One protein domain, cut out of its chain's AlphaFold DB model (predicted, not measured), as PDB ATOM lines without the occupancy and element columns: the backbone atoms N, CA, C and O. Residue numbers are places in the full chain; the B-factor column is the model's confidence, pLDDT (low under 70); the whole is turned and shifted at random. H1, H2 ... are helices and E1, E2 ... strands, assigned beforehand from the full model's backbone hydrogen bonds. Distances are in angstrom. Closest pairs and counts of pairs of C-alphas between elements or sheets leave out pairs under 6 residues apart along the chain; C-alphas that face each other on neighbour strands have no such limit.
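Overview. This is residues 208 to 370 of the 371 residues of the protein "ABC transporter substrate-binding protein" of Verticiella sediminum (UniProt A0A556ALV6). A small twisted sheet forms the core, with H1 and H2 on one face and H6 on the other. The long helix H4 runs past the E2 edge as an arm, with H3 near its far end, while H10 runs by the E4 edge. The printed part has 163 residues, in the order E1 E2 H1 H2 H3 H4 E3 H5 H6 H7 H8 E4 H9 H10; the mixed sheet runs E2 E1 E3 E4, and the class is mixed, helices and strands. It is compact, with a radius of gyration of the C-alphas of 16.7 A, yet elongated, spanning 60 by 32 by 28 A.

Arrangement. E1, residues 208 to 215, and E2, residues 218 to 222, form an antiparallel hairpin, with N 213 and O 220 within hydrogen-bond range at 2.8 A. E1 is parallel to E3, residues 297 to 302, with N 212 and O 299 at 2.8 A. E3 is parallel to E4, residues 333 to 335, with N 334 and O 298 at 2.9 A. H1, residues 230 to 235, is over E1 at a height over the sheet of 9.3 A. H2, residues 247 to 252, is on the same face; its closest C-alphas to E2 are Gly 251 and Gln 222, 5.7 A apart. H4, residues 266 to 292, only grazes the sheet with residues 280 to 291; it touches H3, residues 259 to 262, at Lys 269 and Ala 261, closest C-alphas 5.2 A apart, with its residues 268 to 273 alone. A strand-helix-strand unit, two parallel neighbour strands with helices between, holds E3, H5 at residues 304 to 307, H6 at 312 to 318, H7 at 320 to 324, H8 at 326 to 329, and E4. H6 is on the face opposite H1, at a height over the sheet of 8.2 A. H9, residues 343 to 346, and H10, residues 350 to 368, only graze the sheet. Every O i to N i+4 pair is within range in H1, H4, H6, H7 and H10; H2 has 0 of 2, but 2 of 3 O i to N i+3 pairs, and H3, H5, H8 and H9 are too short for an i+4 pair.

Along the chain. E1 begins at C-alpha 208 (1.976, 16.042, 100.933) and is 23.4 A long. H4 is 39.1 A long, from C-alpha 266 (28.418, -18.061, 118.869). H10, 27.0 A, ends at C-alpha 368 (-12.150, 19.615, 104.498).

Size, cuts and confidence. The C-alphas of Asp 265 and Ala 369 are farthest apart, 60.7 A. The printed part has no cut; H1 to H2 is the long link. Residues 246 to 263 and 308 to 310 have pLDDT under 70.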
ATOM      1  N   THR A 208       1.102  17.203 101.199       98.12
ATOM      2  CA  THR A 208       1.976  16.042 100.933       98.12
ATOM      3  C   THR A 208       1.559  14.820 101.755       98.12
ATOM      4  O   THR A 208       0.935  14.926 102.810       98.12
ATOM      5  N   GLY A 209       1.894  13.632 101.263       98.31
ATOM      6  CA  GLY A 209       1.621  12.359 101.916       98.31
ATOM      7  C   GLY A 209       2.890  11.553 102.140       98.31
ATOM      8  O   GLY A 209       3.812  11.608 101.330       98.31
ATOM      9  N   LEU A 210       2.911  10.755 103.205       98.19
ATOM     10  CA  LEU A 210       3.901   9.710 103.416       98.19
ATOM     11  C   LEU A 210       3.209   8.350 103.510       98.19
ATOM     12  O   LEU A 210       2.441   8.083 104.437       98.19
ATOM     13  N   VAL A 211       3.499   7.475 102.553       97.75
ATOM     14  CA  VAL A 211       3.130   6.061 102.624       97.75
ATOM     15  C   VAL A 211       4.077   5.362 103.605       97.75
ATOM     16  O   VAL A 211       5.293   5.542 103.554       97.75
ATOM     17  N   MET A 212       3.527   4.557 104.510       96.06
ATOM     18  CA  MET A 212       4.265   3.799 105.519       96.06
ATOM     19  C   MET A 212       3.869   2.325 105.455       96.06
ATOM     20  O   MET A 212       2.685   1.994 105.458       96.06
ATOM     21  N   PHE A 213       4.856   1.433 105.444       94.12
ATOM     22  CA  PHE A 213       4.645  -0.010 105.486       94.12
ATOM     23  C   PHE A 213       4.961  -0.561 106.882       94.12
ATOM     24  O   PHE A 213       6.066  -0.368 107.392       94.12
ATOM     25  N   ASN A 214       3.996  -1.252 107.491       92.50
ATOM     26  CA  ASN A 214       4.105  -1.861 108.815       92.50
ATOM     27  C   ASN A 214       4.319  -3.386 108.729       92.50
ATOM     28  O   ASN A 214       3.608  -4.080 107.998       92.50
ATOM     29  N   VAL A 215       5.284  -3.917 109.491       88.31
ATOM     30  CA  VAL A 215       5.514  -5.366 109.670       88.31
ATOM     31  C   VAL A 215       6.067  -5.681 111.058       88.31
ATOM     32  O   VAL A 215       7.111  -5.170 111.457       88.31
ATOM     33  N   GLY A 216       5.397  -6.563 111.800       85.88
ATOM     34  CA  GLY A 216       5.663  -6.737 113.229       85.88
ATOM     35  C   GLY A 216       5.541  -5.385 113.936       85.88
ATOM     36  O   GLY A 216       4.520  -4.719 113.788       85.88
ATOM     37  N   SER A 217       6.599  -4.965 114.628       85.75
ATOM     38  CA  SER A 217       6.748  -3.633 115.235       85.75
ATOM     39  C   SER A 217       7.512  -2.612 114.370       85.75
ATOM     40  O   SER A 217       7.829  -1.523 114.843       85.75
ATOM     41  N   ARG A 218       7.872  -2.952 113.122       87.19
ATOM     42  CA  ARG A 218       8.671  -2.093 112.230       87.19
ATOM     43  C   ARG A 218       7.768  -1.218 111.369       87.19
ATOM     44  O   ARG A 218       6.939  -1.743 110.625       87.19
ATOM     45  N   VAL A 219       8.031   0.085 111.380       91.12
ATOM     46  CA  VAL A 219       7.409   1.091 110.509       91.12
ATOM     47  C   VAL A 219       8.451   1.574 109.505       91.12
ATOM     48  O   VAL A 219       9.523   2.018 109.905       91.12
ATOM     49  N   MET A 220       8.162   1.472 108.208       91.25
ATOM     50  CA  MET A 220       9.116   1.808 107.145       91.25
ATOM     51  C   MET A 220       8.492   2.810 106.167       91.25
ATOM     52  O   MET A 220       7.512   2.460 105.500       91.25
ATOM     53  N   PRO A 221       9.046   4.028 106.041       95.06
ATOM     54  CA  PRO A 221       8.647   4.980 105.010       95.06
ATOM     55  C   PRO A 221       8.761   4.379 103.601       95.06
ATOM     56  O   PRO A 221       9.623   3.534 103.339       95.06
ATOM     57  N   GLN A 222       7.874   4.793 102.700       92.81
ATOM     58  CA  GLN A 222       7.837   4.386 101.297       92.81
ATOM     59  C   GLN A 222       7.845   5.640 100.420       92.81
ATOM     60  O   GLN A 222       6.868   6.388 100.388       92.81
ATOM     61  N   GLN A 223       8.939   5.867  99.703       90.69
ATOM     62  CA  GLN A 223       9.040   6.882  98.658       90.69
ATOM     63  C   GLN A 223       8.430   6.384  97.325       90.69
ATOM     64  O   GLN A 223       7.913   5.266  97.253       90.69
ATOM     65  N   SER A 224       8.415   7.204  96.271       89.00
ATOM     66  CA  SER A 224       7.611   6.931  95.065       89.00
ATOM     67  C   SER A 224       8.057   5.736  94.212       89.00
ATOM     68  O   SER A 224       7.223   5.159  93.522       89.00
ATOM     69  N   ASP A 225       9.328   5.335  94.269       85.69
ATOM     70  CA  ASP A 225       9.853   4.129  93.605       85.69
ATOM     71  C   ASP A 225       9.897   2.894  94.534       85.69
ATOM     72  O   ASP A 225      10.282   1.798  94.120       85.69
ATOM     73  N   ALA A 226       9.466   3.041  95.794       88.62
ATOM     74  CA  ALA A 226       9.403   1.948  96.754       88.62
ATOM     75  C   ALA A 226       8.331   0.913  96.384       88.62
ATOM     76  O   ALA A 226       7.443   1.137  95.559       88.62
ATOM     77  N   ARG A 227       8.341  -0.222  97.097       86.25
ATOM     78  CA  ARG A 227       7.387  -1.324  96.897       86.25
ATOM     79  C   ARG A 227       5.924  -0.871  96.883       86.25
ATOM     80  O   ARG A 227       5.147  -1.458  96.137       86.25
ATOM     81  N   PHE A 228       5.551   0.095  97.722       92.31
ATOM     82  CA  PHE A 228       4.188   0.635  97.797       92.31
ATOM     83  C   PHE A 228       4.053   2.052  97.206       92.31
ATOM     84  O   PHE A 228       3.043   2.718  97.423       92.31
ATOM     85  N   GLY A 229       5.044   2.509  96.430       92.19
ATOM     86  CA  GLY A 229       5.058   3.832  95.801       92.19
ATOM     87  C   GLY A 229       3.914   4.069  94.807       92.19
ATOM     88  O   GLY A 229       3.473   5.205  94.636       92.19
ATOM     89  N   MET A 230       3.321   3.008  94.245       94.44
ATOM     90  CA  MET A 230       2.138   3.117  93.379       94.44
ATOM     91  C   MET A 230       0.908   3.734  94.073       94.44
ATOM     92  O   MET A 230      -0.017   4.194  93.408       94.44
ATOM     93  N   LEU A 231       0.882   3.773  95.411       97.38
ATOM     94  CA  LEU A 231      -0.176   4.457  96.154       97.38
ATOM     95  C   LEU A 231      -0.168   5.974  95.921       97.38
ATOM     96  O   LEU A 231      -1.234   6.581  95.976       97.38
ATOM     97  N   TYR A 232       0.976   6.584  95.591       97.62
ATOM     98  CA  TYR A 232       1.013   7.995  95.192       97.62
ATOM     99  C   TYR A 232       0.307   8.221  93.845       97.62
ATOM    100  O   TYR A 232      -0.421   9.201  93.708       97.62
ATOM    101  N   GLU A 233       0.428   7.290  92.888       97.06
ATOM    102  CA  GLU A 233      -0.342   7.317  91.633       97.06
ATOM    103  C   GLU A 233      -1.842   7.132  91.903       97.06
ATOM    104  O   GLU A 233      -2.658   7.913  91.417       97.06
ATOM    105  N   LEU A 234      -2.225   6.139  92.718       98.31
ATOM    106  CA  LEU A 234      -3.634   5.876  93.026       98.31
ATOM    107  C   LEU A 234      -4.306   7.061  93.737       98.31
ATOM    108  O   LEU A 234      -5.418   7.443  93.379       98.31
ATOM    109  N   ILE A 235      -3.644   7.623  94.750       98.56
ATOM    110  CA  ILE A 235      -4.200   8.693  95.586       98.56
ATOM    111  C   ILE A 235      -4.081  10.059  94.893       98.56
ATOM    112  O   ILE A 235      -4.908  10.938  95.121       98.56
ATOM    113  N   GLY A 236      -3.067  10.263  94.047       98.00
ATOM    114  CA  GLY A 236      -2.762  11.563  93.441       98.00
ATOM    115  C   GLY A 236      -2.183  12.581  94.428       98.00
ATOM    116  O   GLY A 236      -2.124  13.771  94.122       98.00
ATOM    117  N   ILE A 237      -1.771  12.139  95.623       98.00
ATOM    118  CA  ILE A 237      -1.091  12.995  96.598       98.00
ATOM    119  C   ILE A 237       0.413  13.008  96.330       98.00
ATOM    120  O   ILE A 237       1.022  11.983  96.026       98.00
ATOM    121  N   ARG A 238       1.028  14.184  96.461       96.94
ATOM    122  CA  ARG A 238       2.479  14.341  96.315       96.94
ATOM    123  C   ARG A 238       3.188  13.633  97.468       96.94
ATOM    124  O   ARG A 238       2.828  13.859  98.621       96.94
ATOM    125  N   SER A 239       4.201  12.829  97.165       96.69
ATOM    126  CA  SER A 239       5.072  12.250  98.191       96.69
ATOM    127  C   SER A 239       5.804  13.352  98.966       96.69
ATOM    128  O   SER A 239       6.214  14.356  98.383       96.69
ATOM    129  N   ALA A 240       5.967  13.164 100.275       96.62
ATOM    130  CA  ALA A 240       6.862  13.974 101.102       96.62
ATOM    131  C   ALA A 240       8.350  13.624 100.876       96.62
ATOM    132  O   ALA A 240       9.218  14.436 101.187       96.62
ATOM    133  N   LEU A 241       8.625  12.442 100.312       93.62
ATOM    134  CA  LEU A 241       9.962  11.943  99.976       93.62
ATOM    135  C   LEU A 241      10.202  11.935  98.464       93.62
ATOM    136  O   LEU A 241       9.315  11.555  97.690       93.62
ATOM    137  N   SER A 242      11.420  12.272  98.067       88.75
ATOM    138  CA  SER A 242      11.976  12.002  96.742       88.75
ATOM    139  C   SER A 242      12.421  10.531  96.612       88.75
ATOM    140  O   SER A 242      12.548   9.838  97.624       88.75
ATOM    141  N   PRO A 243      12.676  10.019  95.392       84.00
ATOM    142  CA  PRO A 243      13.309   8.709  95.203       84.00
ATOM    143  C   PRO A 243      14.678   8.598  95.897       84.00
ATOM    144  O   PRO A 243      14.977   7.569  96.501       84.00
ATOM    145  N   ASP A 244      15.469   9.675  95.876       81.69
ATOM    146  CA  ASP A 244      16.827   9.716  96.437       81.69
ATOM    147  C   ASP A 244      16.846   9.589  97.974       81.69
ATOM    148  O   ASP A 244      17.829   9.115  98.547       81.69
ATOM    149  N   ASP A 245      15.734   9.915  98.646       81.81
ATOM    150  CA  ASP A 245      15.554   9.687 100.087       81.81
ATOM    151  C   ASP A 245      15.416   8.188 100.438       81.81
ATOM    152  O   ASP A 245      15.442   7.821 101.613       81.81
ATOM    153  N   GLY A 246      15.277   7.300  99.441       68.00
ATOM    154  CA  GLY A 246      15.101   5.850  99.573       68.00
ATOM    155  C   GLY A 246      16.316   5.097 100.129       68.00
ATOM    156  O   GLY A 246      16.897   4.246  99.454       68.00
ATOM    157  N   ALA A 247      16.676   5.366 101.385       62.19
ATOM    158  CA  ALA A 247      17.903   4.942 102.059       62.19
ATOM    159  C   ALA A 247      18.296   3.463 101.835       62.19
ATOM    160  O   ALA A 247      17.814   2.563 102.526       62.19
ATOM    161  N   GLY A 248      19.207   3.208 100.886       62.53
ATOM    162  CA  GLY A 248      19.958   1.948 100.742       62.53
ATOM    163  C   GLY A 248      19.124   0.659 100.667       62.53
ATOM    164  O   GLY A 248      19.599  -0.400 101.075       62.53
ATOM    165  N   GLY A 249      17.868   0.730 100.215       62.66
ATOM    166  CA  GLY A 249      16.953  -0.418 100.178       62.66
ATOM    167  C   GLY A 249      16.230  -0.740 101.496       62.66
ATOM    168  O   GLY A 249      15.496  -1.734 101.548       62.66
ATOM    169  N   LEU A 250      16.349   0.086 102.544       67.00
ATOM    170  CA  LEU A 250      15.616  -0.082 103.812       67.00
ATOM    171  C   LEU A 250      14.089  -0.012 103.623       67.00
ATOM    172  O   LEU A 250      13.355  -0.758 104.277       67.00
ATOM    173  N   GLY A 251      13.612   0.770 102.648       58.38
ATOM    174  CA  GLY A 251      12.200   0.815 102.241       58.38
ATOM    175  C   GLY A 251      11.645  -0.513 101.694       58.38
ATOM    176  O   GLY A 251      10.435  -0.715 101.689       58.38
ATOM    177  N   SER A 252      12.481  -1.475 101.284       61.59
ATOM    178  CA  SER A 252      11.999  -2.788 100.806       61.59
ATOM    179  C   SER A 252      11.433  -3.680 101.922       61.59
ATOM    180  O   SER A 252      10.683  -4.624 101.654       61.59
ATOM    181  N   GLY A 253      11.816  -3.413 103.176       52.88
ATOM    182  CA  GLY A 253      11.391  -4.145 104.368       52.88
ATOM    183  C   GLY A 253      11.830  -5.607 104.472       52.88
ATOM    184  O   GLY A 253      11.484  -6.269 105.449       52.88
ATOM    185  N   ARG A 254      12.611  -6.119 103.513       57.06
ATOM    186  CA  ARG A 254      13.232  -7.445 103.590       57.06
ATOM    187  C   ARG A 254      14.702  -7.289 104.007       57.06
ATOM    188  O   ARG A 254      15.453  -6.601 103.315       57.06
ATOM    189  N   PRO A 255      15.140  -7.883 105.128       54.91
ATOM    190  CA  PRO A 255      16.559  -8.125 105.359       54.91
ATOM    191  C   PRO A 255      17.111  -9.042 104.257       54.91
ATOM    192  O   PRO A 255      16.371  -9.924 103.796       54.91
ATOM    193  N   PRO A 256      18.383  -8.899 103.835       54.53
ATOM    194  CA  PRO A 256      19.054  -9.993 103.138       54.53
ATOM    195  C   PRO A 256      18.951 -11.270 103.989       54.53
ATOM    196  O   PRO A 256      18.816 -11.200 105.213       54.53
ATOM    197  N   ALA A 257      18.953 -12.441 103.351       56.22
ATOM    198  CA  ALA A 257      18.847 -13.706 104.074       56.22
ATOM    199  C   ALA A 257      20.108 -13.921 104.926       56.22
ATOM    200  O   ALA A 257      21.138 -14.361 104.419       56.22
ATOM    201  N   ASN A 258      20.037 -13.573 106.213       56.69
ATOM    202  CA  ASN A 258      21.152 -13.749 107.130       56.69
ATOM    203  C   ASN A 258      21.195 -15.210 107.606       56.69
ATOM    204  O   ASN A 258      20.637 -15.574 108.640       56.69
ATOM    205  N   ASN A 259      21.876 -16.045 106.823       56.22
ATOM    206  CA  ASN A 259      22.109 -17.451 107.154       56.22
ATOM    207  C   ASN A 259      23.019 -17.623 108.392       56.22
ATOM    208  O   ASN A 259      22.990 -18.683 109.010       56.22
ATOM    209  N   ALA A 260      23.786 -16.596 108.787       58.62
ATOM    210  CA  ALA A 260      24.665 -16.636 109.958       58.62
ATOM    211  C   ALA A 260      23.896 -16.554 111.292       58.62
ATOM    212  O   ALA A 260      24.360 -17.097 112.290       58.62
ATOM    213  N   ALA A 261      22.685 -15.984 111.309       56.59
ATOM    214  CA  ALA A 261      21.796 -16.037 112.477       56.59
ATOM    215  C   ALA A 261      21.364 -17.477 112.843       56.59
ATOM    216  O   ALA A 261      21.037 -17.750 113.998       56.59
ATOM    217  N   ASN A 262      21.404 -18.398 111.870       59.75
ATOM    218  CA  ASN A 262      21.107 -19.824 112.039       59.75
ATOM    219  C   ASN A 262      22.372 -20.696 112.182       59.75
ATOM    220  O   ASN A 262      22.251 -21.915 112.245       59.75
ATOM    221  N   ALA A 263      23.576 -20.114 112.194       62.91
ATOM    222  CA  ALA A 263      24.808 -20.876 112.392       62.91
ATOM    223  C   ALA A 263      24.941 -21.310 113.859       62.91
ATOM    224  O   ALA A 263      24.597 -20.543 114.749       62.91
ATOM    225  N   ASP A 264      25.500 -22.490 114.135       75.69
ATOM    226  CA  ASP A 264      25.756 -22.940 115.516       75.69
ATOM    227  C   ASP A 264      26.935 -22.219 116.199       75.69
ATOM    228  O   ASP A 264      27.130 -22.353 117.406       75.69
ATOM    229  N   ASP A 265      27.685 -21.404 115.454       83.62
ATOM    230  CA  ASP A 265      28.800 -20.595 115.950       83.62
ATOM    231  C   ASP A 265      28.323 -19.367 116.769       83.62
ATOM    232  O   ASP A 265      27.640 -18.487 116.231       83.62
ATOM    233  N   PRO A 266      28.712 -19.241 118.056       85.25
ATOM    234  CA  PRO A 266      28.418 -18.061 118.869       85.25
ATOM    235  C   PRO A 266      28.966 -16.743 118.301       85.25
ATOM    236  O   PRO A 266      28.338 -15.701 118.498       85.25
ATOM    237  N   ALA A 267      30.104 -16.759 117.594       84.56
ATOM    238  CA  ALA A 267      30.681 -15.549 117.005       84.56
ATOM    239  C   ALA A 267      29.838 -15.051 115.818       84.56
ATOM    240  O   ALA A 267      29.518 -13.861 115.749       84.56
ATOM    241  N   ALA A 268      29.393 -15.959 114.945       81.88
ATOM    242  CA  ALA A 268      28.436 -15.668 113.879       81.88
ATOM    243  C   ALA A 268      27.105 -15.095 114.410       81.88
ATOM    244  O   ALA A 268      26.622 -14.091 113.881       81.88
ATOM    245  N   LYS A 269      26.548 -15.659 115.495       82.94
ATOM    246  CA  LYS A 269      25.334 -15.120 116.146       82.94
ATOM    247  C   LYS A 269      25.551 -13.706 116.690       82.94
ATOM    248  O   LYS A 269      24.740 -12.820 116.427       82.94
ATOM    249  N   ALA A 270      26.661 -13.468 117.392       85.50
ATOM    250  CA  ALA A 270      26.992 -12.144 117.921       85.50
ATOM    251  C   ALA A 270      27.173 -11.096 116.804       85.50
ATOM    252  O   ALA A 270      26.682  -9.973 116.927       85.50
ATOM    253  N   ALA A 271      27.814 -11.464 115.690       84.44
ATOM    254  CA  ALA A 271      27.945 -10.599 114.518       84.44
ATOM    255  C   ALA A 271      26.581 -10.280 113.876       84.44
ATOM    256  O   ALA A 271      26.297  -9.113 113.592       84.44
ATOM    257  N   ALA A 272      25.708 -11.281 113.719       83.50
ATOM    258  CA  ALA A 272      24.353 -11.098 113.196       83.50
ATOM    259  C   ALA A 272      23.490 -10.193 114.099       83.50
ATOM    260  O   ALA A 272      22.754  -9.342 113.599       83.50
ATOM    261  N   GLU A 273      23.618 -10.300 115.426       85.19
ATOM    262  CA  GLU A 273      22.958  -9.382 116.363       85.19
ATOM    263  C   GLU A 273      23.446  -7.933 116.229       85.19
ATOM    264  O   GLU A 273      22.642  -7.002 116.332       85.19
ATOM    265  N   ILE A 274      24.751  -7.722 116.029       87.25
ATOM    266  CA  ILE A 274      25.331  -6.386 115.826       87.25
ATOM    267  C   ILE A 274      24.805  -5.783 114.518       87.25
ATOM    268  O   ILE A 274      24.339  -4.643 114.521       87.25
ATOM    269  N   GLU A 275      24.803  -6.556 113.426       84.75
ATOM    270  CA  GLU A 275      24.238  -6.142 112.136       84.75
ATOM    271  C   GLU A 275      22.745  -5.796 112.266       84.75
ATOM    272  O   GLU A 275      22.303  -4.737 111.812       84.75
ATOM    273  N   GLN A 276      21.965  -6.638 112.952       83.25
ATOM    274  CA  GLN A 276      20.541  -6.401 113.188       83.25
ATOM    275  C   GLN A 276      20.297  -5.112 113.987       83.25
ATOM    276  O   GLN A 276      19.429  -4.323 113.606       83.25
ATOM    277  N   LYS A 277      21.058  -4.868 115.064       86.25
ATOM    278  CA  LYS A 277      20.955  -3.643 115.878       86.25
ATOM    279  C   LYS A 277      21.344  -2.402 115.066       86.25
ATOM    280  O   LYS A 277      20.629  -1.401 115.109       86.25
ATOM    281  N   ALA A 278      22.412  -2.477 114.269       87.38
ATOM    282  CA  ALA A 278      22.819  -1.398 113.367       87.38
ATOM    283  C   ALA A 278      21.738  -1.094 112.313       87.38
ATOM    284  O   ALA A 278      21.409   0.070 112.079       87.38
ATOM    285  N   ARG A 279      21.116  -2.129 111.733       84.25
ATOM    286  CA  ARG A 279      20.013  -1.976 110.773       84.25
ATOM    287  C   ARG A 279      18.767  -1.372 111.415       84.25
ATOM    288  O   ARG A 279      18.167  -0.483 110.825       84.25
ATOM    289  N   GLN A 280      18.401  -1.796 112.626       85.06
ATOM    290  CA  GLN A 280      17.291  -1.206 113.385       85.06
ATOM    291  C   GLN A 280      17.534   0.281 113.691       85.06
ATOM    292  O   GLN A 280      16.617   1.087 113.555       85.06
ATOM    293  N   ALA A 281      18.766   0.664 114.042       88.69
ATOM    294  CA  ALA A 281      19.135   2.065 114.241       88.69
ATOM    295  C   ALA A 281      19.052   2.881 112.935       88.69
ATOM    296  O   ALA A 281      18.524   3.992 112.942       88.69
ATOM    297  N   ALA A 282      19.504   2.320 111.808       88.88
ATOM    298  CA  ALA A 282      19.394   2.955 110.493       88.88
ATOM    299  C   ALA A 282      17.931   3.111 110.033       88.88
ATOM    300  O   ALA A 282      17.555   4.160 109.520       88.88
ATOM    301  N   GLU A 283      17.083   2.105 110.269       88.44
ATOM    302  CA  GLU A 283      15.643   2.151 109.979       88.44
ATOM    303  C   GLU A 283      14.915   3.181 110.859       88.44
ATOM    304  O   GLU A 283      14.088   3.941 110.357       88.44
ATOM    305  N   ALA A 284      15.256   3.262 112.150       89.88
ATOM    306  CA  ALA A 284      14.713   4.270 113.061       89.88
ATOM    307  C   ALA A 284      15.149   5.695 112.678       89.88
ATOM    308  O   ALA A 284      14.328   6.614 112.721       89.88
ATOM    309  N   LYS A 285      16.409   5.878 112.253       90.94
ATOM    310  CA  LYS A 285      16.885   7.151 111.698       90.94
ATOM    311  C   LYS A 285      16.138   7.509 110.412       90.94
ATOM    312  O   LYS A 285      15.614   8.612 110.338       90.94
ATOM    313  N   TYR A 286      16.011   6.584 109.460       91.31
ATOM    314  CA  TYR A 286      15.279   6.827 108.212       91.31
ATOM    315  C   TYR A 286      13.814   7.225 108.463       91.31
ATOM    316  O   TYR A 286      13.314   8.153 107.837       91.31
ATOM    317  N   LEU A 287      13.136   6.592 109.426       93.69
ATOM    318  CA  LEU A 287      11.785   6.991 109.833       93.69
ATOM    319  C   LEU A 287      11.737   8.410 110.425       93.69
ATOM    320  O   LEU A 287      10.812   9.162 110.121       93.69
ATOM    321  N   ALA A 288      12.707   8.778 111.264       93.94
ATOM    322  CA  ALA A 288      12.787  10.119 111.838       93.94
ATOM    323  C   ALA A 288      13.080  11.183 110.768       93.94
ATOM    324  O   ALA A 288      12.398  12.206 110.737       93.94
ATOM    325  N   ASP A 289      14.031  10.914 109.868       93.44
ATOM    326  CA  ASP A 289      14.370  11.783 108.739       93.44
ATOM    327  C   ASP A 289      13.144  11.975 107.832       93.44
ATOM    328  O   ASP A 289      12.734  13.103 107.583       93.44
ATOM    329  N   ALA A 290      12.467  10.891 107.436       94.81
ATOM    330  CA  ALA A 290      11.285  10.954 106.577       94.81
ATOM    331  C   ALA A 290      10.117  11.753 107.184       94.81
ATOM    332  O   ALA A 290       9.367  12.415 106.467       94.81
ATOM    333  N   LEU A 291       9.948  11.711 108.509       96.44
ATOM    334  CA  LEU A 291       8.936  12.502 109.214       96.44
ATOM    335  C   LEU A 291       9.356  13.967 109.419       96.44
ATOM    336  O   LEU A 291       8.483  14.812 109.628       96.44
ATOM    337  N   ALA A 292      10.648  14.293 109.307       95.31
ATOM    338  CA  ALA A 292      11.153  15.668 109.333       95.31
ATOM    339  C   ALA A 292      10.820  16.460 108.050       95.31
ATOM    340  O   ALA A 292      10.874  17.686 108.069       95.31
ATOM    341  N   HIS A 293      10.377  15.791 106.978       95.75
ATOM    342  CA  HIS A 293       9.756  16.428 105.804       95.75
ATOM    343  C   HIS A 293       8.318  16.932 106.087       95.75
ATOM    344  O   HIS A 293       7.641  17.404 105.178       95.75
ATOM    345  N   GLU A 294       7.840  16.803 107.333       96.81
ATOM    346  CA  GLU A 294       6.518  17.219 107.821       96.81
ATOM    347  C   GLU A 294       5.338  16.849 106.892       96.81
ATOM    348  O   GLU A 294       4.567  17.733 106.504       96.81
ATOM    349  N   PRO A 295       5.144  15.560 106.541       98.00
ATOM    350  CA  PRO A 295       4.004  15.146 105.722       98.00
ATOM    351  C   PRO A 295       2.676  15.606 106.337       98.00
ATOM    352  O   PRO A 295       2.463  15.476 107.547       98.00
ATOM    353  N   ASP A 296       1.758  16.104 105.503       98.38
ATOM    354  CA  ASP A 296       0.399  16.438 105.941       98.38
ATOM    355  C   ASP A 296      -0.407  15.181 106.279       98.38
ATOM    356  O   ASP A 296      -1.178  15.197 107.236       98.38
ATOM    357  N   TRP A 297      -0.208  14.094 105.525       98.69
ATOM    358  CA  TRP A 297      -0.951  12.839 105.654       98.69
ATOM    359  C   TRP A 297      -0.042  11.618 105.785       98.69
ATOM    360  O   TRP A 297       0.990  11.526 105.124       98.69
ATOM    361  N   LEU A 298      -0.474  10.635 106.575       98.69
ATOM    362  CA  LEU A 298       0.144   9.310 106.659       98.69
ATOM    363  C   LEU A 298      -0.795   8.245 106.078       98.69
ATOM    364  O   LEU A 298      -1.937   8.119 106.521       98.69
ATOM    365  N   PHE A 299      -0.308   7.441 105.134       98.56
ATOM    366  CA  PHE A 299      -1.060   6.337 104.524       98.56
ATOM    367  C   PHE A 299      -0.407   5.011 104.893       98.56
ATOM    368  O   PHE A 299       0.735   4.752 104.524       98.56
ATOM    369  N   VAL A 300      -1.107   4.173 105.652       97.19
ATOM    370  CA  VAL A 300      -0.507   3.000 106.292       97.19
ATOM    371  C   VAL A 300      -0.946   1.718 105.604       97.19
ATOM    372  O   VAL A 300      -2.128   1.381 105.626       97.19
ATOM    373  N   VAL A 301       0.025   0.982 105.062       95.31
ATOM    374  CA  VAL A 301      -0.134  -0.418 104.656       95.31
ATOM    375  C   VAL A 301       0.313  -1.318 105.806       95.31
ATOM    376  O   VAL A 301       1.471  -1.252 106.220       95.31
ATOM    377  N   ASP A 302      -0.563  -2.186 106.306       92.19
ATOM    378  CA  ASP A 302      -0.264  -3.118 107.396       92.19
ATOM    379  C   ASP A 302      -0.146  -4.564 106.906       92.19
ATOM    380  O   ASP A 302      -1.142  -5.238 106.642       92.19
ATOM    381  N   ARG A 303       1.082  -5.107 106.856       90.31
ATOM    382  CA  ARG A 303       1.275  -6.545 106.594       90.31
ATOM    383  C   ARG A 303       0.577  -7.396 107.652       90.31
ATOM    384  O   ARG A 303       0.146  -8.505 107.352       90.31
ATOM    385  N   ASN A 304       0.534  -6.932 108.894       87.56
ATOM    386  CA  ASN A 304       0.083  -7.739 110.018       87.56
ATOM    387  C   ASN A 304      -1.442  -7.962 109.956       87.56
ATOM    388  O   ASN A 304      -1.918  -9.051 110.288       87.56
ATOM    389  N   ALA A 305      -2.183  -7.004 109.378       84.88
ATOM    390  CA  ALA A 305      -3.601  -7.130 109.031       84.88
ATOM    391  C   ALA A 305      -3.899  -8.379 108.183       84.88
ATOM    392  O   ALA A 305      -4.899  -9.056 108.417       84.88
ATOM    393  N   ALA A 306      -3.002  -8.736 107.255       83.69
ATOM    394  CA  ALA A 306      -3.128  -9.923 106.408       83.69
ATOM    395  C   ALA A 306      -3.021 -11.259 107.166       83.69
ATOM    396  O   ALA A 306      -3.353 -12.295 106.590       83.69
ATOM    397  N   PHE A 307      -2.539 -11.257 108.417       84.75
ATOM    398  CA  PHE A 307      -2.231 -12.459 109.207       84.75
ATOM    399  C   PHE A 307      -2.793 -12.420 110.643       84.75
ATOM    400  O   PHE A 307      -2.268 -13.070 111.541       84.75
ATOM    401  N   GLY A 308      -3.861 -11.647 110.871       68.75
ATOM    402  CA  GLY A 308      -4.629 -11.665 112.125       68.75
ATOM    403  C   GLY A 308      -4.142 -10.704 113.210       68.75
ATOM    404  O   GLY A 308      -4.801 -10.567 114.237       68.75
ATOM    405  N   GLU A 309      -3.050  -9.986 112.971       67.50
ATOM    406  CA  GLU A 309      -2.462  -9.040 113.914       67.50
ATOM    407  C   GLU A 309      -2.729  -7.595 113.462       67.50
ATOM    408  O   GLU A 309      -1.856  -6.948 112.897       67.50
ATOM    409  N   LEU A 310      -3.926  -7.047 113.696       60.94
ATOM    410  CA  LEU A 310      -4.195  -5.625 113.412       60.94
ATOM    411  C   LEU A 310      -3.455  -4.727 114.414       60.94
ATOM    412  O   LEU A 310      -4.017  -4.298 115.417       60.94
ATOM    413  N   LYS A 311      -2.173  -4.479 114.137       74.69
ATOM    414  CA  LYS A 311      -1.233  -3.811 115.045       74.69
ATOM    415  C   LYS A 311      -0.690  -2.497 114.505       74.69
ATOM    416  O   LYS A 311      -0.023  -1.806 115.267       74.69
ATOM    417  N   ALA A 312      -0.942  -2.108 113.251       87.69
ATOM    418  CA  ALA A 312      -0.417  -0.842 112.735       87.69
ATOM    419  C   ALA A 312      -0.785   0.362 113.614       87.69
ATOM    420  O   ALA A 312       0.113   1.093 114.011       87.69
ATOM    421  N   ALA A 313      -2.057   0.556 113.982       91.12
ATOM    422  CA  ALA A 313      -2.455   1.699 114.813       91.12
ATOM    423  C   ALA A 313      -1.732   1.726 116.176       91.12
ATOM    424  O   ALA A 313      -1.230   2.772 116.585       91.12
ATOM    425  N   GLU A 314      -1.608   0.570 116.834       91.50
ATOM    426  CA  GLU A 314      -0.872   0.413 118.095       91.50
ATOM    427  C   GLU A 314       0.633   0.666 117.918       91.50
ATOM    428  O   GLU A 314       1.246   1.365 118.721       91.50
ATOM    429  N   THR A 315       1.221   0.153 116.834       92.12
ATOM    430  CA  THR A 315       2.648   0.289 116.500       92.12
ATOM    431  C   THR A 315       3.002   1.740 116.188       92.12
ATOM    432  O   THR A 315       4.001   2.249 116.694       92.12
ATOM    433  N   MET A 316       2.162   2.441 115.420       93.81
ATOM    434  CA  MET A 316       2.322   3.873 115.150       93.81
ATOM    435  C   MET A 316       2.214   4.693 116.441       93.81
ATOM    436  O   MET A 316       3.066   5.540 116.694       93.81
ATOM    437  N   ALA A 317       1.218   4.406 117.289       93.75
ATOM    438  CA  ALA A 317       1.034   5.089 118.570       93.75
ATOM    439  C   ALA A 317       2.198   4.845 119.548       93.75
ATOM    440  O   ALA A 317       2.579   5.746 120.294       93.75
ATOM    441  N   ALA A 318       2.778   3.641 119.532       93.44
ATOM    442  CA  ALA A 318       3.937   3.268 120.339       93.44
ATOM    443  C   ALA A 318       5.276   3.788 119.777       93.44
ATOM    444  O   ALA A 318       6.282   3.742 120.483       93.44
ATOM    445  N   THR A 319       5.309   4.285 118.535       94.19
ATOM    446  CA  THR A 319       6.519   4.792 117.871       94.19
ATOM    447  C   THR A 319       6.631   6.311 118.063       94.19
ATOM    448  O   THR A 319       5.901   7.054 117.403       94.19
ATOM    449  N   PRO A 320       7.553   6.833 118.904       94.62
ATOM    450  CA  PRO A 320       7.530   8.245 119.301       94.62
ATOM    451  C   PRO A 320       7.697   9.234 118.143       94.62
ATOM    452  O   PRO A 320       7.099  10.305 118.168       94.62
ATOM    453  N   ALA A 321       8.470   8.880 117.109       95.50
ATOM    454  CA  ALA A 321       8.618   9.711 115.913       95.50
ATOM    455  C   ALA A 321       7.269   9.911 115.195       95.50
ATOM    456  O   ALA A 321       6.892  11.041 114.886       95.50
ATOM    457  N   VAL A 322       6.501   8.830 115.011       96.81
ATOM    458  CA  VAL A 322       5.169   8.876 114.388       96.81
ATOM    459  C   VAL A 322       4.176   9.594 115.301       96.81
ATOM    460  O   VAL A 322       3.514  10.526 114.850       96.81
ATOM    461  N   ALA A 323       4.119   9.237 116.587       96.12
ATOM    462  CA  ALA A 323       3.179   9.816 117.549       96.12
ATOM    463  C   ALA A 323       3.348  11.340 117.744       96.12
ATOM    464  O   ALA A 323       2.368  12.053 117.968       96.12
ATOM    465  N   ASN A 324       4.577  11.855 117.622       95.81
ATOM    466  CA  ASN A 324       4.873  13.290 117.701       95.81
ATOM    467  C   ASN A 324       4.713  14.034 116.359       95.81
ATOM    468  O   ASN A 324       4.683  15.271 116.346       95.81
ATOM    469  N   SER A 325       4.582  13.316 115.238       97.25
ATOM    470  CA  SER A 325       4.434  13.918 113.908       97.25
ATOM    471  C   SER A 325       3.199  14.824 113.807       97.25
ATOM    472  O   SER A 325       2.205  14.666 114.526       97.25
ATOM    473  N   ARG A 326       3.259  15.800 112.895       95.81
ATOM    474  CA  ARG A 326       2.153  16.725 112.607       95.81
ATOM    475  C   ARG A 326       0.895  15.977 112.163       95.81
ATOM    476  O   ARG A 326      -0.161  16.185 112.755       95.81
ATOM    477  N   ALA A 327       1.016  15.095 111.171       97.44
ATOM    478  CA  ALA A 327      -0.101  14.325 110.631       97.44
ATOM    479  C   ALA A 327      -0.801  13.467 111.697       97.44
ATOM    480  O   ALA A 327      -2.027  13.505 111.802       97.44
ATOM    481  N   TRP A 328      -0.042  12.763 112.550       97.06
ATOM    482  CA  TRP A 328      -0.616  11.973 113.645       97.06
ATOM    483  C   TRP A 328      -1.405  12.846 114.628       97.06
ATOM    484  O   TRP A 328      -2.572  12.572 114.907       97.06
ATOM    485  N   ARG A 329      -0.810  13.952 115.100       95.69
ATOM    486  CA  ARG A 329      -1.473  14.890 116.025       95.69
ATOM    487  C   ARG A 329      -2.684  15.605 115.415       95.69
ATOM    488  O   ARG A 329      -3.559  16.029 116.162       95.69
ATOM    489  N   GLN A 330      -2.749  15.724 114.089       95.38
ATOM    490  CA  GLN A 330      -3.895  16.264 113.345       95.38
ATOM    491  C   GLN A 330      -4.925  15.194 112.931       95.38
ATOM    492  O   GLN A 330      -5.875  15.523 112.226       95.38
ATOM    493  N   ASN A 331      -4.764  13.929 113.349       95.69
ATOM    494  CA  ASN A 331      -5.614  12.799 112.946       95.69
ATOM    495  C   ASN A 331      -5.677  12.581 111.414       95.69
ATOM    496  O   ASN A 331      -6.671  12.095 110.876       95.69
ATOM    497  N   LYS A 332      -4.599  12.920 110.696       97.56
ATOM    498  CA  LYS A 332      -4.442  12.741 109.243       97.56
ATOM    499  C   LYS A 332      -3.730  11.430 108.925       97.56
ATOM    500  O   LYS A 332      -2.637  11.402 108.359       97.56
ATOM    501  N   VAL A 333      -4.340  10.330 109.354       97.88
ATOM    502  CA  VAL A 333      -3.790   8.979 109.211       97.88
ATOM    503  C   VAL A 333      -4.856   8.072 108.616       97.88
ATOM    504  O   VAL A 333      -5.934   7.930 109.189       97.88
ATOM    505  N   VAL A 334      -4.554   7.440 107.483       98.00
ATOM    506  CA  VAL A 334      -5.456   6.499 106.810       98.00
ATOM    507  C   VAL A 334      -4.816   5.115 106.796       98.00
ATOM    508  O   VAL A 334      -3.795   4.900 106.146       98.00
ATOM    509  N   PHE A 335      -5.415   4.166 107.512       96.06
ATOM    510  CA  PHE A 335      -5.019   2.756 107.480       96.06
ATOM    511  C   PHE A 335      -5.708   2.080 106.293       96.06
ATOM    512  O   PHE A 335      -6.932   1.984 106.281       96.06
ATOM    513  N   LEU A 336      -4.945   1.670 105.281       95.62
ATOM    514  CA  LEU A 336      -5.485   1.248 103.984       95.62
ATOM    515  C   LEU A 336      -6.018  -0.192 103.996       95.62
ATOM    516  O   LEU A 336      -6.978  -0.498 103.294       95.62
ATOM    517  N   ASP A 337      -5.407  -1.072 104.789       92.69
ATOM    518  CA  ASP A 337      -5.869  -2.445 105.002       92.69
ATOM    519  C   ASP A 337      -7.056  -2.450 105.983       92.69
ATOM    520  O   ASP A 337      -6.927  -2.028 107.133       92.69
ATOM    521  N   GLN A 338      -8.217  -2.933 105.536       84.56
ATOM    522  CA  GLN A 338      -9.479  -2.918 106.291       84.56
ATOM    523  C   GLN A 338     -10.222  -4.243 106.116       84.56
ATOM    524  O   GLN A 338     -10.185  -4.827 105.039       84.56
ATOM    525  N   ASP A 339     -10.896  -4.736 107.161       84.38
ATOM    526  CA  ASP A 339     -11.694  -5.983 107.129       84.38
ATOM    527  C   ASP A 339     -10.930  -7.246 106.641       84.38
ATOM    528  O   ASP A 339     -11.528  -8.248 106.283       84.38
ATOM    529  N   GLY A 340      -9.593  -7.232 106.608       80.25
ATOM    530  CA  GLY A 340      -8.793  -8.306 105.999       80.25
ATOM    531  C   GLY A 340      -8.604  -8.182 104.479       80.25
ATOM    532  O   GLY A 340      -7.833  -8.954 103.909       80.25
ATOM    533  N   ALA A 341      -9.212  -7.186 103.826       81.69
ATOM    534  CA  ALA A 341      -8.773  -6.714 102.516       81.69
ATOM    535  C   ALA A 341      -7.395  -6.064 102.683       81.69
ATOM    536  O   ALA A 341      -7.278  -5.003 103.298       81.69
ATOM    537  N   SER A 342      -6.347  -6.726 102.184       85.75
ATOM    538  CA  SER A 342      -4.972  -6.290 102.424       85.75
ATOM    539  C   SER A 342      -4.197  -5.979 101.153       85.75
ATOM    540  O   SER A 342      -4.025  -6.835 100.283       85.75
ATOM    541  N   TRP A 343      -3.591  -4.794 101.125       91.94
ATOM    542  CA  TRP A 343      -2.608  -4.357 100.133       91.94
ATOM    543  C   TRP A 343      -1.392  -5.290 100.053       91.94
ATOM    544  O   TRP A 343      -0.780  -5.435  98.996       91.94
ATOM    545  N   TYR A 344      -1.057  -6.003 101.130       88.31
ATOM    546  CA  TYR A 344       0.017  -6.995 101.104       88.31
ATOM    547  C   TYR A 344      -0.341  -8.269 100.311       88.31
ATOM    548  O   TYR A 344       0.554  -8.907  99.742       88.31
ATOM    549  N   LEU A 345      -1.624  -8.653 100.285       85.81
ATOM    550  CA  LEU A 345      -2.115  -9.877  99.640       85.81
ATOM    551  C   LEU A 345      -2.748  -9.636  98.267       85.81
ATOM    552  O   LEU A 345      -2.583 -10.480  97.391       85.81
ATOM    553  N   MET A 346      -3.463  -8.520  98.111       89.12
ATOM    554  CA  MET A 346      -4.448  -8.291  97.052       89.12
ATOM    555  C   MET A 346      -4.120  -7.096  96.143       89.12
ATOM    556  O   MET A 346      -4.903  -6.806  95.243       89.12
ATOM    557  N   ALA A 347      -2.983  -6.409  96.332       87.88
ATOM    558  CA  ALA A 347      -2.568  -5.301  95.461       87.88
ATOM    559  C   ALA A 347      -2.691  -5.674  93.972       87.88
ATOM    560  O   ALA A 347      -2.066  -6.632  93.512       87.88
ATOM    561  N   GLY A 348      -3.513  -4.913  93.246       88.31
ATOM    562  CA  GLY A 348      -3.916  -5.215  91.872       88.31
ATOM    563  C   GLY A 348      -5.396  -5.573  91.688       88.31
ATOM    564  O   GLY A 348      -5.842  -5.622  90.545       88.31
ATOM    565  N   SER A 349      -6.161  -5.817  92.760       94.44
ATOM    566  CA  SER A 349      -7.576  -6.200  92.656       94.44
ATOM    567  C   SER A 349      -8.537  -5.004  92.626       94.44
ATOM    568  O   SER A 349      -8.314  -3.977  93.276       94.44
ATOM    569  N   LEU A 350      -9.622  -5.125  91.852       97.50
ATOM    570  CA  LEU A 350     -10.564  -4.022  91.620       97.50
ATOM    571  C   LEU A 350     -11.325  -3.603  92.892       97.50
ATOM    572  O   LEU A 350     -11.493  -2.404  93.127       97.50
ATOM    573  N   GLY A 351     -11.772  -4.557  93.713       96.31
ATOM    574  CA  GLY A 351     -12.511  -4.294  94.951       96.31
ATOM    575  C   GLY A 351     -11.661  -3.539  95.972       96.31
ATOM    576  O   GLY A 351     -12.075  -2.482  96.460       96.31
ATOM    577  N   LEU A 352     -10.425  -3.999  96.204       95.75
ATOM    578  CA  LEU A 352      -9.449  -3.314  97.063       95.75
ATOM    579  C   LEU A 352      -9.198  -1.863  96.621       95.75
ATOM    580  O   LEU A 352      -9.178  -0.964  97.468       95.75
ATOM    581  N   LEU A 353      -9.008  -1.614  95.320       97.25
ATOM    582  CA  LEU A 353      -8.791  -0.256  94.809       97.25
ATOM    583  C   LEU A 353     -10.024   0.628  95.006       97.25
ATOM    584  O   LEU A 353      -9.889   1.754  95.481       97.25
ATOM    585  N   ASN A 354     -11.218   0.120  94.694       97.38
ATOM    586  CA  ASN A 354     -12.469   0.855  94.887       97.38
ATOM    587  C   ASN A 354     -12.680   1.235  96.362       97.38
ATOM    588  O   ASN A 354     -13.007   2.387  96.651       97.38
ATOM    589  N   ASN A 355     -12.436   0.298  97.285       96.19
ATOM    590  CA  ASN A 355     -12.495   0.541  98.727       96.19
ATOM    591  C   ASN A 355     -11.457   1.586  99.168       96.19
ATOM    592  O   ASN A 355     -11.798   2.552  99.844       96.19
ATOM    593  N   THR A 356     -10.204   1.445  98.726       97.56
ATOM    594  CA  THR A 356      -9.115   2.367  99.089       97.56
ATOM    595  C   THR A 356      -9.391   3.791  98.605       97.56
ATOM    596  O   THR A 356      -9.202   4.743  99.360       97.56
ATOM    597  N   VAL A 357      -9.888   3.950  97.376       98.31
ATOM    598  CA  VAL A 357     -10.256   5.263  96.831       98.31
ATOM    599  C   VAL A 357     -11.401   5.890  97.630       98.31
ATOM    600  O   VAL A 357     -11.314   7.065  97.984       98.31
ATOM    601  N   GLY A 358     -12.436   5.115  97.974       97.94
ATOM    602  CA  GLY A 358     -13.537   5.587  98.820       97.94
ATOM    603  C   GLY A 358     -13.083   5.990 100.227       97.94
ATOM    604  O   GLY A 358     -13.479   7.042 100.722       97.94
ATOM    605  N   LEU A 359     -12.207   5.193 100.843       97.44
ATOM    606  CA  LEU A 359     -11.661   5.438 102.177       97.44
ATOM    607  C   LEU A 359     -10.834   6.729 102.237       97.44
ATOM    608  O   LEU A 359     -11.024   7.540 103.143       97.44
ATOM    609  N   VAL A 360      -9.931   6.940 101.273       98.50
ATOM    610  CA  VAL A 360      -9.090   8.147 101.246       98.50
ATOM    611  C   VAL A 360      -9.912   9.386 100.876       98.50
ATOM    612  O   VAL A 360      -9.727  10.430 101.497       98.50
ATOM    613  N   GLN A 361     -10.867   9.273  99.943       98.44
ATOM    614  CA  GLN A 361     -11.787  10.370  99.621       98.44
ATOM    615  C   GLN A 361     -12.585  10.799 100.863       98.44
ATOM    616  O   GLN A 361     -12.590  11.979 101.199       98.44
ATOM    617  N   ALA A 362     -13.160   9.849 101.609       97.94
ATOM    618  CA  ALA A 362     -13.899  10.144 102.837       97.94
ATOM    619  C   ALA A 362     -13.024  10.806 103.921       97.94
ATOM    620  O   ALA A 362     -13.494  11.699 104.626       97.94
ATOM    621  N   ALA A 363     -11.751  10.409 104.041       97.94
ATOM    622  CA  ALA A 363     -10.806  11.046 104.960       97.94
ATOM    623  C   ALA A 363     -10.496  12.503 104.560       97.94
ATOM    624  O   ALA A 363     -10.467  13.386 105.419       97.94
ATOM    625  N   PHE A 364     -10.310  12.768 103.263       97.88
ATOM    626  CA  PHE A 364     -10.125  14.123 102.735       97.88
ATOM    627  C   PHE A 364     -11.373  14.993 102.936       97.88
ATOM    628  O   PHE A 364     -11.250  16.105 103.444       97.88
ATOM    629  N   ASP A 365     -12.567  14.478 102.629       96.12
ATOM    630  CA  ASP A 365     -13.832  15.199 102.817       96.12
ATOM    631  C   ASP A 365     -14.098  15.519 104.297       96.12
ATOM    632  O   ASP A 365     -14.525  16.623 104.632       96.12
ATOM    633  N   GLN A 366     -13.794  14.583 105.206       94.69
ATOM    634  CA  GLN A 366     -13.920  14.804 106.649       94.69
ATOM    635  C   GLN A 366     -12.970  15.901 107.151       94.69
ATOM    636  O   GLN A 366     -13.358  16.703 108.001       94.69
ATOM    637  N   HIS A 367     -11.733  15.939 106.649       92.38
ATOM    638  CA  HIS A 367     -10.787  17.002 106.983       92.38
ATOM    639  C   HIS A 367     -11.235  18.352 106.409       92.38
ATOM    640  O   HIS A 367     -11.176  19.354 107.115       92.38
ATOM    641  N   ASP A 368     -11.723  18.383 105.169       91.31
ATOM    642  CA  ASP A 368     -12.150  19.615 104.498       91.31
ATOM    643  C   ASP A 368     -13.412  20.216 105.128       91.31
ATOM    644  O   ASP A 368     -13.495  21.432 105.252       91.31
ATOM    645  N   ALA A 369     -14.340  19.388 105.617       87.50
ATOM    646  CA  ALA A 369     -15.505  19.833 106.386       87.50
ATOM    647  C   ALA A 369     -15.177  20.292 107.825       87.50
ATOM    648  O   ALA A 369     -16.043  20.845 108.505       87.50
ATOM    649  N   GLY A 370     -13.957  20.028 108.308       75.00
ATOM    650  CA  GLY A 370     -13.450  20.481 109.607       75.00
ATOM    651  C   GLY A 370     -12.559  21.727 109.541       75.00
ATOM    652  O   GLY A 370     -12.029  22.125 110.582       75.00
TER     653      GLY A 370